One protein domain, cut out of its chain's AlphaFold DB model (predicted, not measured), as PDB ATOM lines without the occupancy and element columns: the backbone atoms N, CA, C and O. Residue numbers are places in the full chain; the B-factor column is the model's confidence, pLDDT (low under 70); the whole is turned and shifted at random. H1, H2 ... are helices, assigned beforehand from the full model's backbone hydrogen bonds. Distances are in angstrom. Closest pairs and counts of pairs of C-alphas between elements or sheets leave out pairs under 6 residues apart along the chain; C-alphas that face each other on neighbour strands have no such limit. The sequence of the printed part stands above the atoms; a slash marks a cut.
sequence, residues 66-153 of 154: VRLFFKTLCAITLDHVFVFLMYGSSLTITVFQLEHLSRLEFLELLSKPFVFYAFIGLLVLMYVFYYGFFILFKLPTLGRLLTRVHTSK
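Overview. This is residues 66 to 153 of the 154 residues of an uncharacterized protein of Deltaproteobacteria bacterium RIFCSPHIGHO2_02_FULL_40_11 (UniProt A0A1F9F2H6). Two long helices, H1 and H3, run side by side in opposite ways as a loosely joined pair, with short H2 in the turn at one end. At the other end residues 143 to 153, mostly H4, stick out. The printed part has 88 residues, is all helix, in the order H1, H2, H3, H4, and is an extended rod of 59 by 25 by 23 A with a radius of gyration of the C-alphas of 18.7 A.

Along the chain. Find C-alpha 66 at (131.539, 97.698, 94.520); from there H1 runs 51.4 A to residue 101. H2 is residues 106 to 110, 6.3 A. H3, residues 113 to 137, spans 35.9 A. H4, residues 142 to 151, spans 14.8 A and ends at (130.186, 81.810, 75.112).

Arrangement. Look at Phe 82 and Tyr 130, the closest C-alphas of H1 and H3, 7.3 A apart: these helices touch, with residues 71 to 86 of H1 alone, at a shallow tilt of 6 degrees. H2 is close to H1 but not clearly touching; C-alphas 100 and 106 come closest, 6.0 A. H2 and H3 meet only through their link. H4 is apart from H1, H2 and H3. In the four helices every O i to N i+4 pair is within hydrogen-bond range.

Size, cuts and confidence. The C-alphas of Leu 104 and Lys 153 are the farthest apart, 59.7 A. The printed part has no cut, and its three links are tight. Look for pLDDT under 70 at residues 97, 99 to 113 and 137 to 153.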
ATOM      1  N   VAL A  66     130.595  96.600  94.286       73.50
ATOM      2  CA  VAL A  66     131.539  97.698  94.520       73.50
ATOM      3  C   VAL A  66     132.990  97.299  94.224       73.50
ATOM      4  O   VAL A  66     133.669  97.963  93.449       73.50
ATOM      5  N   ARG A  67     133.480  96.183  94.781       72.25
ATOM      6  CA  ARG A  67     134.841  95.683  94.525       72.25
ATOM      7  C   ARG A  67     135.047  95.311  93.053       72.25
ATOM      8  O   ARG A  67     136.146  95.504  92.542       72.25
ATOM      9  N   LEU A  68     134.029  94.775  92.378       73.44
ATOM     10  CA  LEU A  68     134.107  94.485  90.943       73.44
ATOM     11  C   LEU A  68     134.147  95.782  90.122       73.44
ATOM     12  O   LEU A  68     134.988  95.909  89.241       73.44
ATOM     13  N   PHE A  69     133.303  96.756  90.461       75.62
ATOM     14  CA  PHE A  69     133.231  98.053  89.793       75.62
ATOM     15  C   PHE A  69     134.555  98.817  89.880       75.62
ATOM     16  O   PHE A  69     135.086  99.225  88.852       75.62
ATOM     17  N   PHE A  70     135.152  98.917  91.072       79.50
ATOM     18  CA  PHE A  70     136.461  99.556  91.246       79.50
ATOM     19  C   PHE A  70     137.573  98.858  90.461       79.50
ATOM     20  O   PHE A  70     138.426  99.527  89.886       79.50
ATOM     21  N   LYS A  71     137.559  97.521  90.392       77.00
ATOM     22  CA  LYS A  71     138.529  96.765  89.589       77.00
ATOM     23  C   LYS A  71     138.386  97.056  88.099       77.00
ATOM     24  O   LYS A  71     139.389  97.278  87.432       77.00
ATOM     25  N   THR A  72     137.157  97.079  87.593       75.19
ATOM     26  CA  THR A  72     136.884  97.373  86.183       75.19
ATOM     27  C   THR A  72     137.246  98.813  85.837       75.19
ATOM     28  O   THR A  72     137.929  99.038  84.844       75.19
ATOM     29  N   LEU A  73     136.860  99.781  86.674       81.75
ATOM     30  CA  LEU A  73     137.187 101.190  86.460       81.75
ATOM     31  C   LEU A  73     138.706 101.408  86.470       81.75
ATOM     32  O   LEU A  73     139.235 102.065  85.586       81.75
ATOM     33  N   CYS A  74     139.411 100.781  87.415       81.50
ATOM     34  CA  CYS A  74     140.866 100.840  87.504       81.50
ATOM     35  C   CYS A  74     141.553 100.240  86.269       81.50
ATOM     36  O   CYS A  74     142.480 100.852  85.750       81.50
ATOM     37  N   ALA A  75     141.077  99.097  85.760       79.31
ATOM     38  CA  ALA A  75     141.600  98.510  84.526       79.31
ATOM     39  C   ALA A  75     141.411  99.443  83.323       79.31
ATOM     40  O   ALA A  75     142.358  99.680  82.584       79.31
ATOM     41  N   ILE A  76     140.221 100.035  83.181       81.38
ATOM     42  CA  ILE A  76     139.908 100.980  82.101       81.38
ATOM     43  C   ILE A  76     140.794 102.227  82.194       81.38
ATOM     44  O   ILE A  76     141.379 102.648  81.198       81.38
ATOM     45  N   THR A  77     140.929 102.820  83.382       83.06
ATOM     46  CA  THR A  77     141.805 103.981  83.580       83.06
ATOM     47  C   THR A  77     143.250 103.638  83.240       83.06
ATOM     48  O   THR A  77     143.923 104.433  82.592       83.06
ATOM     49  N   LEU A  78     143.727 102.457  83.630       83.81
ATOM     50  CA  LEU A  78     145.098 102.033  83.367       83.81
ATOM     51  C   LEU A  78     145.347 101.764  81.878       83.81
ATOM     52  O   LEU A  78     146.392 102.162  81.369       83.81
ATOM     53  N   ASP A  79     144.377 101.185  81.168       81.75
ATOM     54  CA  ASP A  79     144.414 101.052  79.709       81.75
ATOM     55  C   ASP A  79     144.497 102.427  79.036       81.75
ATOM     56  O   ASP A  79     145.351 102.647  78.179       81.75
ATOM     57  N   HIS A  80     143.676 103.391  79.460       80.56
ATOM     58  CA  HIS A  80     143.723 104.746  78.913       80.56
ATOM     59  C   HIS A  80     145.036 105.465  79.213       80.56
ATOM     60  O   HIS A  80     145.577 106.114  78.322       80.56
ATOM     61  N   VAL A  81     145.566 105.343  80.431       84.19
ATOM     62  CA  VAL A  81     146.862 105.930  80.803       84.19
ATOM     63  C   VAL A  81     147.983 105.305  79.978       84.19
ATOM     64  O   VAL A  81     148.835 106.029  79.469       84.19
ATOM     65  N   PHE A  82     147.967 103.985  79.785       83.81
ATOM     66  CA  PHE A  82     148.948 103.294  78.956       83.81
ATOM     67  C   PHE A  82     148.879 103.758  77.498       83.81
ATOM     68  O   PHE A  82     149.893 104.149  76.927       83.81
ATOM     69  N   VAL A  83     147.680 103.791  76.910       84.94
ATOM     70  CA  VAL A  83     147.466 104.292  75.545       84.94
ATOM     71  C   VAL A  83     147.917 105.748  75.432       84.94
ATOM     72  O   VAL A  83     148.651 106.088  74.509       84.94
ATOM     73  N   PHE A  84     147.552 106.601  76.388       84.50
ATOM     74  CA  PHE A  84     147.955 108.005  76.405       84.50
ATOM     75  C   PHE A  84     149.476 108.170  76.474       84.50
ATOM     76  O   PHE A  84     150.030 108.979  75.738       84.50
ATOM     77  N   LEU A  85     150.172 107.380  77.295       84.69
ATOM     78  CA  LEU A  85     151.634 107.405  77.389       84.69
ATOM     79  C   LEU A  85     152.306 106.895  76.109       84.69
ATOM     80  O   LEU A  85     153.272 107.498  75.643       84.69
ATOM     81  N   MET A  86     151.784 105.827  75.504       82.94
ATOM     82  CA  MET A  86     152.286 105.281  74.237       82.94
ATOM     83  C   MET A  86     152.132 106.285  73.090       82.94
ATOM     84  O   MET A  86     153.092 106.577  72.378       82.94
ATOM     85  N   TYR A  87     150.936 106.855  72.931       84.81
ATOM     86  CA  TYR A  87     150.678 107.859  71.902       84.81
ATOM     87  C   TYR A  87     151.406 109.168  72.189       84.81
ATOM     88  O   TYR A  87     151.991 109.741  71.277       84.81
ATOM     89  N   GLY A  88     151.418 109.621  73.441       84.50
ATOM     90  CA  GLY A  88     152.097 110.842  73.858       84.50
ATOM     91  C   GLY A  88     153.599 110.769  73.604       84.50
ATOM     92  O   GLY A  88     154.153 111.664  72.972       84.50
ATOM     93  N   SER A  89     154.260 109.681  74.008       80.75
ATOM     94  CA  SER A  89     155.694 109.487  73.746       80.75
ATOM     95  C   SER A  89     156.005 109.398  72.248       80.75
ATOM     96  O   SER A  89     156.917 110.078  71.781       80.75
ATOM     97  N   SER A  90     155.205 108.659  71.474       80.12
ATOM     98  CA  SER A  90     155.344 108.577  70.013       80.12
ATOM     99  C   SER A  90     155.159 109.937  69.325       80.12
ATOM    100  O   SER A  90     155.959 110.322  68.471       80.12
ATOM    101  N   LEU A  91     154.151 110.712  69.740       84.19
ATOM    102  CA  LEU A  91     153.892 112.051  69.215       84.19
ATOM    103  C   LEU A  91     155.043 112.999  69.552       84.19
ATOM    104  O   LEU A  91     155.514 113.710  68.675       84.19
ATOM    105  N   THR A  92     155.535 112.968  70.793       80.75
ATOM    106  CA  THR A  92     156.650 113.821  71.233       80.75
ATOM    107  C   THR A  92     157.906 113.530  70.416       80.75
ATOM    108  O   THR A  92     158.572 114.458  69.972       80.75
ATOM    109  N   ILE A  93     158.194 112.254  70.138       77.69
ATOM    110  CA  ILE A  93     159.319 111.854  69.282       77.69
ATOM    111  C   ILE A  93     159.097 112.300  67.844       77.69
ATOM    112  O   ILE A  93     160.015 112.831  67.234       77.69
ATOM    113  N   THR A  94     157.892 112.115  67.308       77.31
ATOM    114  CA  THR A  94     157.577 112.514  65.933       77.31
ATOM    115  C   THR A  94     157.713 114.025  65.763       77.31
ATOM    116  O   THR A  94     158.337 114.467  64.808       77.31
ATOM    117  N   VAL A  95     157.202 114.822  66.708       79.69
ATOM    118  CA  VAL A  95     157.330 116.287  66.712       79.69
ATOM    119  C   VAL A  95     158.791 116.703  66.847       79.69
ATOM    120  O   VAL A  95     159.252 117.523  66.060       79.69
ATOM    121  N   PHE A  96     159.541 116.094  67.768       73.62
ATOM    122  CA  PHE A  96     160.963 116.388  67.952       73.62
ATOM    123  C   PHE A  96     161.783 116.039  66.702       73.62
ATOM    124  O   PHE A  96     162.647 116.804  66.284       73.62
ATOM    125  N   GLN A  97     161.479 114.910  66.056       68.25
ATOM    126  CA  GLN A  97     162.087 114.529  64.784       68.25
ATOM    127  C   GLN A  97     161.705 115.487  63.656       68.25
ATOM    128  O   GLN A  97     162.571 115.822  62.858       68.25
ATOM    129  N   LEU A  98     160.449 115.940  63.590       70.88
ATOM    130  CA  LEU A  98     159.964 116.866  62.563       70.88
ATOM    131  C   LEU A  98     160.603 118.256  62.706       70.88
ATOM    132  O   LEU A  98     161.031 118.846  61.716       70.88
ATOM    133  N   GLU A  99     160.712 118.756  63.938       69.00
ATOM    134  CA  GLU A  99     161.384 120.018  64.261       69.00
ATOM    135  C   GLU A  99     162.870 119.950  63.891       69.00
ATOM    136  O   GLU A  99     163.385 120.841  63.213       69.00
ATOM    137  N   HIS A 100     163.544 118.843  64.217       61.81
ATOM    138  CA  HIS A 100     164.938 118.623  63.837       61.81
ATOM    139  C   HIS A 100     165.149 118.268  62.360       61.81
ATOM    140  O   HIS A 100     166.262 118.432  61.884       61.81
ATOM    141  N   LEU A 101     164.128 117.838  61.613       60.00
ATOM    142  CA  LEU A 101     164.206 117.610  60.161       60.00
ATOM    143  C   LEU A 101     164.342 118.923  59.378       60.00
ATOM    144  O   LEU A 101     164.865 118.934  58.266       60.00
ATOM    145  N   SER A 102     163.870 120.032  59.958       61.75
ATOM    146  CA  SER A 102     163.954 121.368  59.355       61.75
ATOM    147  C   SER A 102     165.359 121.982  59.418       61.75
ATOM    148  O   SER A 102     165.669 122.906  58.665       61.75
ATOM    149  N   ARG A 103     166.232 121.450  60.281       59.22
ATOM    150  CA  ARG A 103     167.656 121.789  60.368       59.22
ATOM    151  C   ARG A 103     168.438 120.584  59.845       59.22
ATOM    152  O   ARG A 103     168.087 119.459  60.148       59.22
ATOM    153  N   LEU A 104     169.496 120.766  59.059       56.44
ATOM    154  CA  LEU A 104     170.274 119.681  58.422       56.44
ATOM    155  C   LEU A 104     170.900 118.614  59.377       56.44
ATOM    156  O   LEU A 104     171.667 117.767  58.930       56.44
ATOM    157  N   GLU A 105     170.578 118.612  60.673       59.56
ATOM    158  CA  GLU A 105     171.149 117.780  61.747       59.56
ATOM    159  C   GLU A 105     170.494 116.389  61.894       59.56
ATOM    160  O   GLU A 105     170.871 115.601  62.764       59.56
ATOM    161  N   PHE A 106     169.513 116.049  61.049       54.88
ATOM    162  CA  PHE A 106     168.725 114.811  61.153       54.88
ATOM    163  C   PHE A 106     169.578 113.525  61.172       54.88
ATOM    164  O   PHE A 106     169.283 112.591  61.918       54.88
ATOM    165  N   LEU A 107     170.673 113.492  60.405       53.53
ATOM    166  CA  LEU A 107     171.607 112.357  60.359       53.53
ATOM    167  C   LEU A 107     172.386 112.165  61.668       53.53
ATOM    168  O   LEU A 107     172.689 111.032  62.036       53.53
ATOM    169  N   GLU A 108     172.661 113.247  62.392       57.59
ATOM    170  CA  GLU A 108     173.455 113.226  63.624       57.59
ATOM    171  C   GLU A 108     172.600 112.893  64.860       57.59
ATOM    172  O   GLU A 108     173.071 112.320  65.848       57.59
ATOM    173  N   LEU A 109     171.303 113.208  64.797       54.16
ATOM    174  CA  LEU A 109     170.339 112.846  65.831       54.16
ATOM    175  C   LEU A 109     169.926 111.367  65.729       54.16
ATOM    176  O   LEU A 109     169.817 110.695  66.757       54.16
ATOM    177  N   LEU A 110     169.769 110.830  64.509       54.47
ATOM    178  CA  LEU A 110     169.527 109.396  64.281       54.47
ATOM    179  C   LEU A 110     170.734 108.527  64.653       54.47
ATOM    180  O   LEU A 110     170.562 107.386  65.078       54.47
ATOM    181  N   SER A 111     171.951 109.064  64.546       54.34
ATOM    182  CA  SER A 111     173.175 108.366  64.949       54.34
ATOM    183  C   SER A 111     173.421 108.371  66.457       54.34
ATOM    184  O   SER A 111     174.459 107.875  66.887       54.34
ATOM    185  N   LYS A 112     172.513 108.925  67.278       66.81
ATOM    186  CA  LYS A 112     172.580 108.824  68.743       66.81
ATOM    187  C   LYS A 112     171.779 107.601  69.197       66.81
ATOM    188  O   LYS A 112     170.604 107.743  69.549       66.81
ATOM    189  N   PRO A 113     172.402 106.405  69.273       66.75
ATOM    190  CA  PRO A 113     171.746 105.183  69.744       66.75
ATOM    191  C   PRO A 113     171.068 105.373  71.103       66.75
ATOM    192  O   PRO A 113     170.074 104.723  71.402       66.75
ATOM    193  N   PHE A 114     171.572 106.305  71.912       73.56
ATOM    194  CA  PHE A 114     171.037 106.630  73.224       73.56
ATOM    195  C   PHE A 114     169.547 107.004  73.217       73.56
ATOM    196  O   PHE A 114     168.804 106.483  74.041       73.56
ATOM    197  N   VAL A 115     169.082 107.851  72.291       71.75
ATOM    198  CA  VAL A 115     167.668 108.282  72.261       71.75
ATOM    199  C   VAL A 115     166.762 107.114  71.874       71.75
ATOM    200  O   VAL A 115     165.715 106.900  72.485       71.75
ATOM    201  N   PHE A 116     167.203 106.307  70.910       73.62
ATOM    202  CA  PHE A 116     166.485 105.115  70.473       73.62
ATOM    203  C   PHE A 116     166.412 104.046  71.574       73.62
ATOM    204  O   PHE A 116     165.333 103.537  71.875       73.62
ATOM    205  N   TYR A 117     167.531 103.747  72.242       80.69
ATOM    206  CA  TYR A 117     167.560 102.800  73.359       80.69
ATOM    207  C   TYR A 117     166.801 103.312  74.586       80.69
ATOM    208  O   TYR A 117     166.145 102.516  75.252       80.69
ATOM    209  N   ALA A 118     166.829 104.617  74.868       80.38
ATOM    210  CA  ALA A 118     166.028 105.216  75.934       80.38
ATOM    211  C   ALA A 118     164.526 105.075  75.650       80.38
ATOM    212  O   ALA A 118     163.765 104.734  76.553       80.38
ATOM    213  N   PHE A 119     164.102 105.256  74.396       79.25
ATOM    214  CA  PHE A 119     162.713 105.042  73.998       79.25
ATOM    215  C   PHE A 119     162.293 103.574  74.113       79.25
ATOM    216  O   PHE A 119     161.267 103.282  74.727       79.25
ATOM    217  N   ILE A 120     163.099 102.638  73.602       83.25
ATOM    218  CA  ILE A 120     162.828 101.202  73.766       83.25
ATOM    219  C   ILE A 120     162.789 100.826  75.252       83.25
ATOM    220  O   ILE A 120     161.881 100.115  75.677       83.25
ATOM    221  N   GLY A 121     163.724 101.331  76.057       85.56
ATOM    222  CA  GLY A 121     163.751 101.109  77.502       85.56
ATOM    223  C   GLY A 121     162.493 101.629  78.197       85.56
ATOM    224  O   GLY A 121     161.912 100.920  79.018       85.56
ATOM    225  N   LEU A 122     162.022 102.822  77.823       84.38
ATOM    226  CA  LEU A 122     160.779 103.397  78.333       84.38
ATOM    227  C   LEU A 122     159.565 102.541  77.952       84.38
ATOM    228  O   LEU A 122     158.738 102.244  78.813       84.38
ATOM    229  N   LEU A 123     159.474 102.094  76.697       83.81
ATOM    230  CA  LEU A 123     158.398 101.217  76.226       83.81
ATOM    231  C   LEU A 123     158.369  99.891  76.987       83.81
ATOM    232  O   LEU A 123     157.311  99.468  77.454       83.81
ATOM    233  N   VAL A 124     159.527  99.248  77.149       87.56
ATOM    234  CA  VAL A 124     159.649  97.989  77.893       87.56
ATOM    235  C   VAL A 124     159.263  98.195  79.355       87.56
ATOM    236  O   VAL A 124     158.495  97.402  79.892       87.56
ATOM    237  N   LEU A 125     159.719  99.277  79.994       87.12
ATOM    238  CA  LEU A 125     159.365  99.594  81.377       87.12
ATOM    239  C   LEU A 125     157.854  99.804  81.546       87.12
ATOM    240  O   LEU A 125     157.253  99.235  82.456       87.12
ATOM    241  N   MET A 126     157.231 100.576  80.651       81.12
ATOM    242  CA  MET A 126     155.782 100.798  80.639       81.12
ATOM    243  C   MET A 126     155.014  99.494  80.433       81.12
ATOM    244  O   MET A 126     154.022  99.246  81.114       81.12
ATOM    245  N   TYR A 127     155.494  98.630  79.542       83.88
ATOM    246  CA  TYR A 127     154.886  97.332  79.272       83.88
ATOM    247  C   TYR A 127     154.988  96.380  80.471       83.88
ATOM    248  O   TYR A 127     154.003  95.742  80.844       83.88
ATOM    249  N   VAL A 128     156.151  96.317  81.126       86.81
ATOM    250  CA  VAL A 128     156.352  95.520  82.347       86.81
ATOM    251  C   VAL A 128     155.471  96.040  83.479       86.81
ATOM    252  O   VAL A 128     154.840  95.240  84.168       86.81
ATOM    253  N   PHE A 129     155.376  97.361  83.651       84.25
ATOM    254  CA  PHE A 129     154.496  97.964  84.651       84.25
ATOM    255  C   PHE A 129     153.025  97.632  84.378       84.25
ATOM    256  O   PHE A 129     152.312  97.197  85.284       84.25
ATOM    257  N   TYR A 130     152.593  97.751  83.120       82.62
ATOM    258  CA  TYR A 130     151.249  97.398  82.672       82.62
ATOM    259  C   TYR A 130     150.920  95.929  82.984       82.62
ATOM    260  O   TYR A 130     149.973  95.647  83.721       82.62
ATOM    261  N   TYR A 131     151.742  94.979  82.529       80.31
ATOM    262  CA  TYR A 131     151.528  93.551  82.795       80.31
ATOM    263  C   TYR A 131     151.623  93.197  84.281       80.31
ATOM    264  O   TYR A 131     150.818  92.407  84.779       80.31
ATOM    265  N   GLY A 132     152.569  93.802  85.002       82.81
ATOM    266  CA  GLY A 132     152.716  93.645  86.444       82.81
ATOM    267  C   GLY A 132     151.435  94.023  87.178       82.81
ATOM    268  O   GLY A 132     150.978  93.272  88.037       82.81
ATOM    269  N   PHE A 133     150.786  95.116  86.775       79.06
ATOM    270  CA  PHE A 133     149.521  95.552  87.357       79.06
ATOM    271  C   PHE A 133     148.376  94.560  87.081       79.06
ATOM    272  O   PHE A 133     147.626  94.203  87.991       79.06
ATOM    273  N   PHE A 134     148.270  94.021  85.864       75.56
ATOM    274  CA  PHE A 134     147.262  92.996  85.551       75.56
ATOM    275  C   PHE A 134     147.440  91.719  86.382       75.56
ATOM    276  O   PHE A 134     146.454  91.161  86.881       75.56
ATOM    277  N   ILE A 135     148.689  91.284  86.575       77.94
ATOM    278  CA  ILE A 135     149.030  90.122  87.403       77.94
ATOM    279  C   ILE A 135     148.703  90.400  88.878       77.94
ATOM    280  O   ILE A 135     148.021  89.591  89.513       77.94
ATOM    281  N   LEU A 136     149.130  91.550  89.411       75.81
ATOM    282  CA  LEU A 136     148.969  91.906  90.825       75.81
ATOM    283  C   LEU A 136     147.492  92.015  91.222       75.81
ATOM    284  O   LEU A 136     147.068  91.499  92.257       75.81
ATOM    285  N   PHE A 137     146.678  92.639  90.371       69.75
ATOM    286  CA  PHE A 137     145.264  92.879  90.659       69.75
ATOM    287  C   PHE A 137     144.343  91.727  90.224       69.75
ATOM    288  O   PHE A 137     143.129  91.772  90.485       69.75
ATOM    289  N   LYS A 138     144.910  90.660  89.626       67.19
ATOM    290  CA  LYS A 138     144.183  89.533  89.010       67.19
ATOM    291  C   LYS A 138     143.055  90.030  88.105       67.19
ATOM    292  O   LYS A 138     141.931  89.522  88.155       67.19
ATOM    293  N   LEU A 139     143.336  91.080  87.342       65.69
ATOM    294  CA  LEU A 139     142.375  91.629  86.401       65.69
ATOM    295  C   LEU A 139     142.284  90.657  85.219       65.69
ATOM    296  O   LEU A 139     143.317  90.203  84.722       65.69
ATOM    297  N   PRO A 140     141.076  90.257  84.790       60.94
ATOM    298  CA  PRO A 140     140.944  89.486  83.567       60.94
ATOM    299  C   PRO A 140     141.514  90.326  82.424       60.94
ATOM    300  O   PRO A 140     141.041  91.429  82.168       60.94
ATOM    301  N   THR A 141     142.538  89.807  81.751       61.28
ATOM    302  CA  THR A 141     143.025  90.395  80.505       61.28
ATOM    303  C   THR A 141     141.858  90.511  79.525       61.28
ATOM    304  O   THR A 141     141.015  89.610  79.460       61.28
ATOM    305  N   LEU A 142     141.794  91.609  78.765       56.75
ATOM    306  CA  LEU A 142     140.712  91.907  77.810       56.75
ATOM    307  C   LEU A 142     140.325  90.697  76.933       56.75
ATOM    308  O   LEU A 142     139.141  90.435  76.721       56.75
ATOM    309  N   GLY A 143     141.300  89.875  76.526       57.59
ATOM    310  CA  GLY A 143     141.061  88.644  75.759       57.59
ATOM    311  C   GLY A 143     140.214  87.575  76.470       57.59
ATOM    312  O   GLY A 143     139.422  86.884  75.826       57.59
ATOM    313  N   ARG A 144     140.303  87.452  77.804       56.88
ATOM    314  CA  ARG A 144     139.449  86.549  78.607       56.88
ATOM    315  C   ARG A 144     138.036  87.093  78.822       56.88
ATOM    316  O   ARG A 144     137.111  86.321  79.069       56.88
ATOM    317  N   LEU A 145     137.868  88.410  78.759       55.50
ATOM    318  CA  LEU A 145     136.567  89.070  78.871       55.50
ATOM    319  C   LEU A 145     135.760  88.902  77.578       55.50
ATOM    320  O   LEU A 145     134.601  88.495  77.634       55.50
ATOM    321  N   LEU A 146     136.401  89.097  76.424       55.94
ATOM    322  CA  LEU A 146     135.783  88.914  75.107       55.94
ATOM    323  C   LEU A 146     135.328  87.467  74.860       55.94
ATOM    324  O   LEU A 146     134.232  87.241  74.350       55.94
ATOM    325  N   THR A 147     136.114  86.478  75.294       56.03
ATOM    326  CA  THR A 147     135.747  85.056  75.159       56.03
ATOM    327  C   THR A 147     134.534  84.672  76.009       56.03
ATOM    328  O   THR A 147     133.681  83.929  75.533       56.03
ATOM    329  N   ARG A 148     134.386  85.221  77.225       55.75
ATOM    330  CA  ARG A 148     133.209  84.954  78.077       55.75
ATOM    331  C   ARG A 148     131.912  85.542  77.529       55.75
ATOM    332  O   ARG A 148     130.861  84.928  77.691       55.75
ATOM    333  N   VAL A 149     131.976  86.707  76.887       55.91
ATOM    334  CA  VAL A 149     130.799  87.318  76.246       55.91
ATOM    335  C   VAL A 149     130.338  86.472  75.059       55.91
ATOM    336  O   VAL A 149     129.138  86.306  74.855       55.91
ATOM    337  N   HIS A 150     131.273  85.873  74.320       49.91
ATOM    338  CA  HIS A 150     130.943  85.060  73.154       49.91
ATOM    339  C   HIS A 150     130.343  83.690  73.513       49.91
ATOM    340  O   HIS A 150     129.477  83.197  72.796       49.91
ATOM    341  N   THR A 151     130.744  83.090  74.637       53.91
ATOM    342  CA  THR A 151     130.186  81.810  75.112       53.91
ATOM    343  C   THR A 151     128.845  81.943  75.831       53.91
ATOM    344  O   THR A 151     128.214  80.934  76.099       53.91
ATOM    345  N   SER A 152     128.403  83.160  76.166       49.59
ATOM    346  CA  SER A 152     127.107  83.387  76.829       49.59
ATOM    347  C   SER A 152     125.932  83.525  75.845       49.59
ATOM    348  O   SER A 152     124.809  83.765  76.285       49.59
ATOM    349  N   LYS A 153     126.187  83.445  74.532       50.19
ATOM    350  CA  LYS A 153     125.175  83.599  73.472       50.19
ATOM    351  C   LYS A 153     124.794  82.295  72.755       50.19
ATOM    352  O   LYS A 153     123.926  82.354  71.891       50.19
TER     353      LYS A 153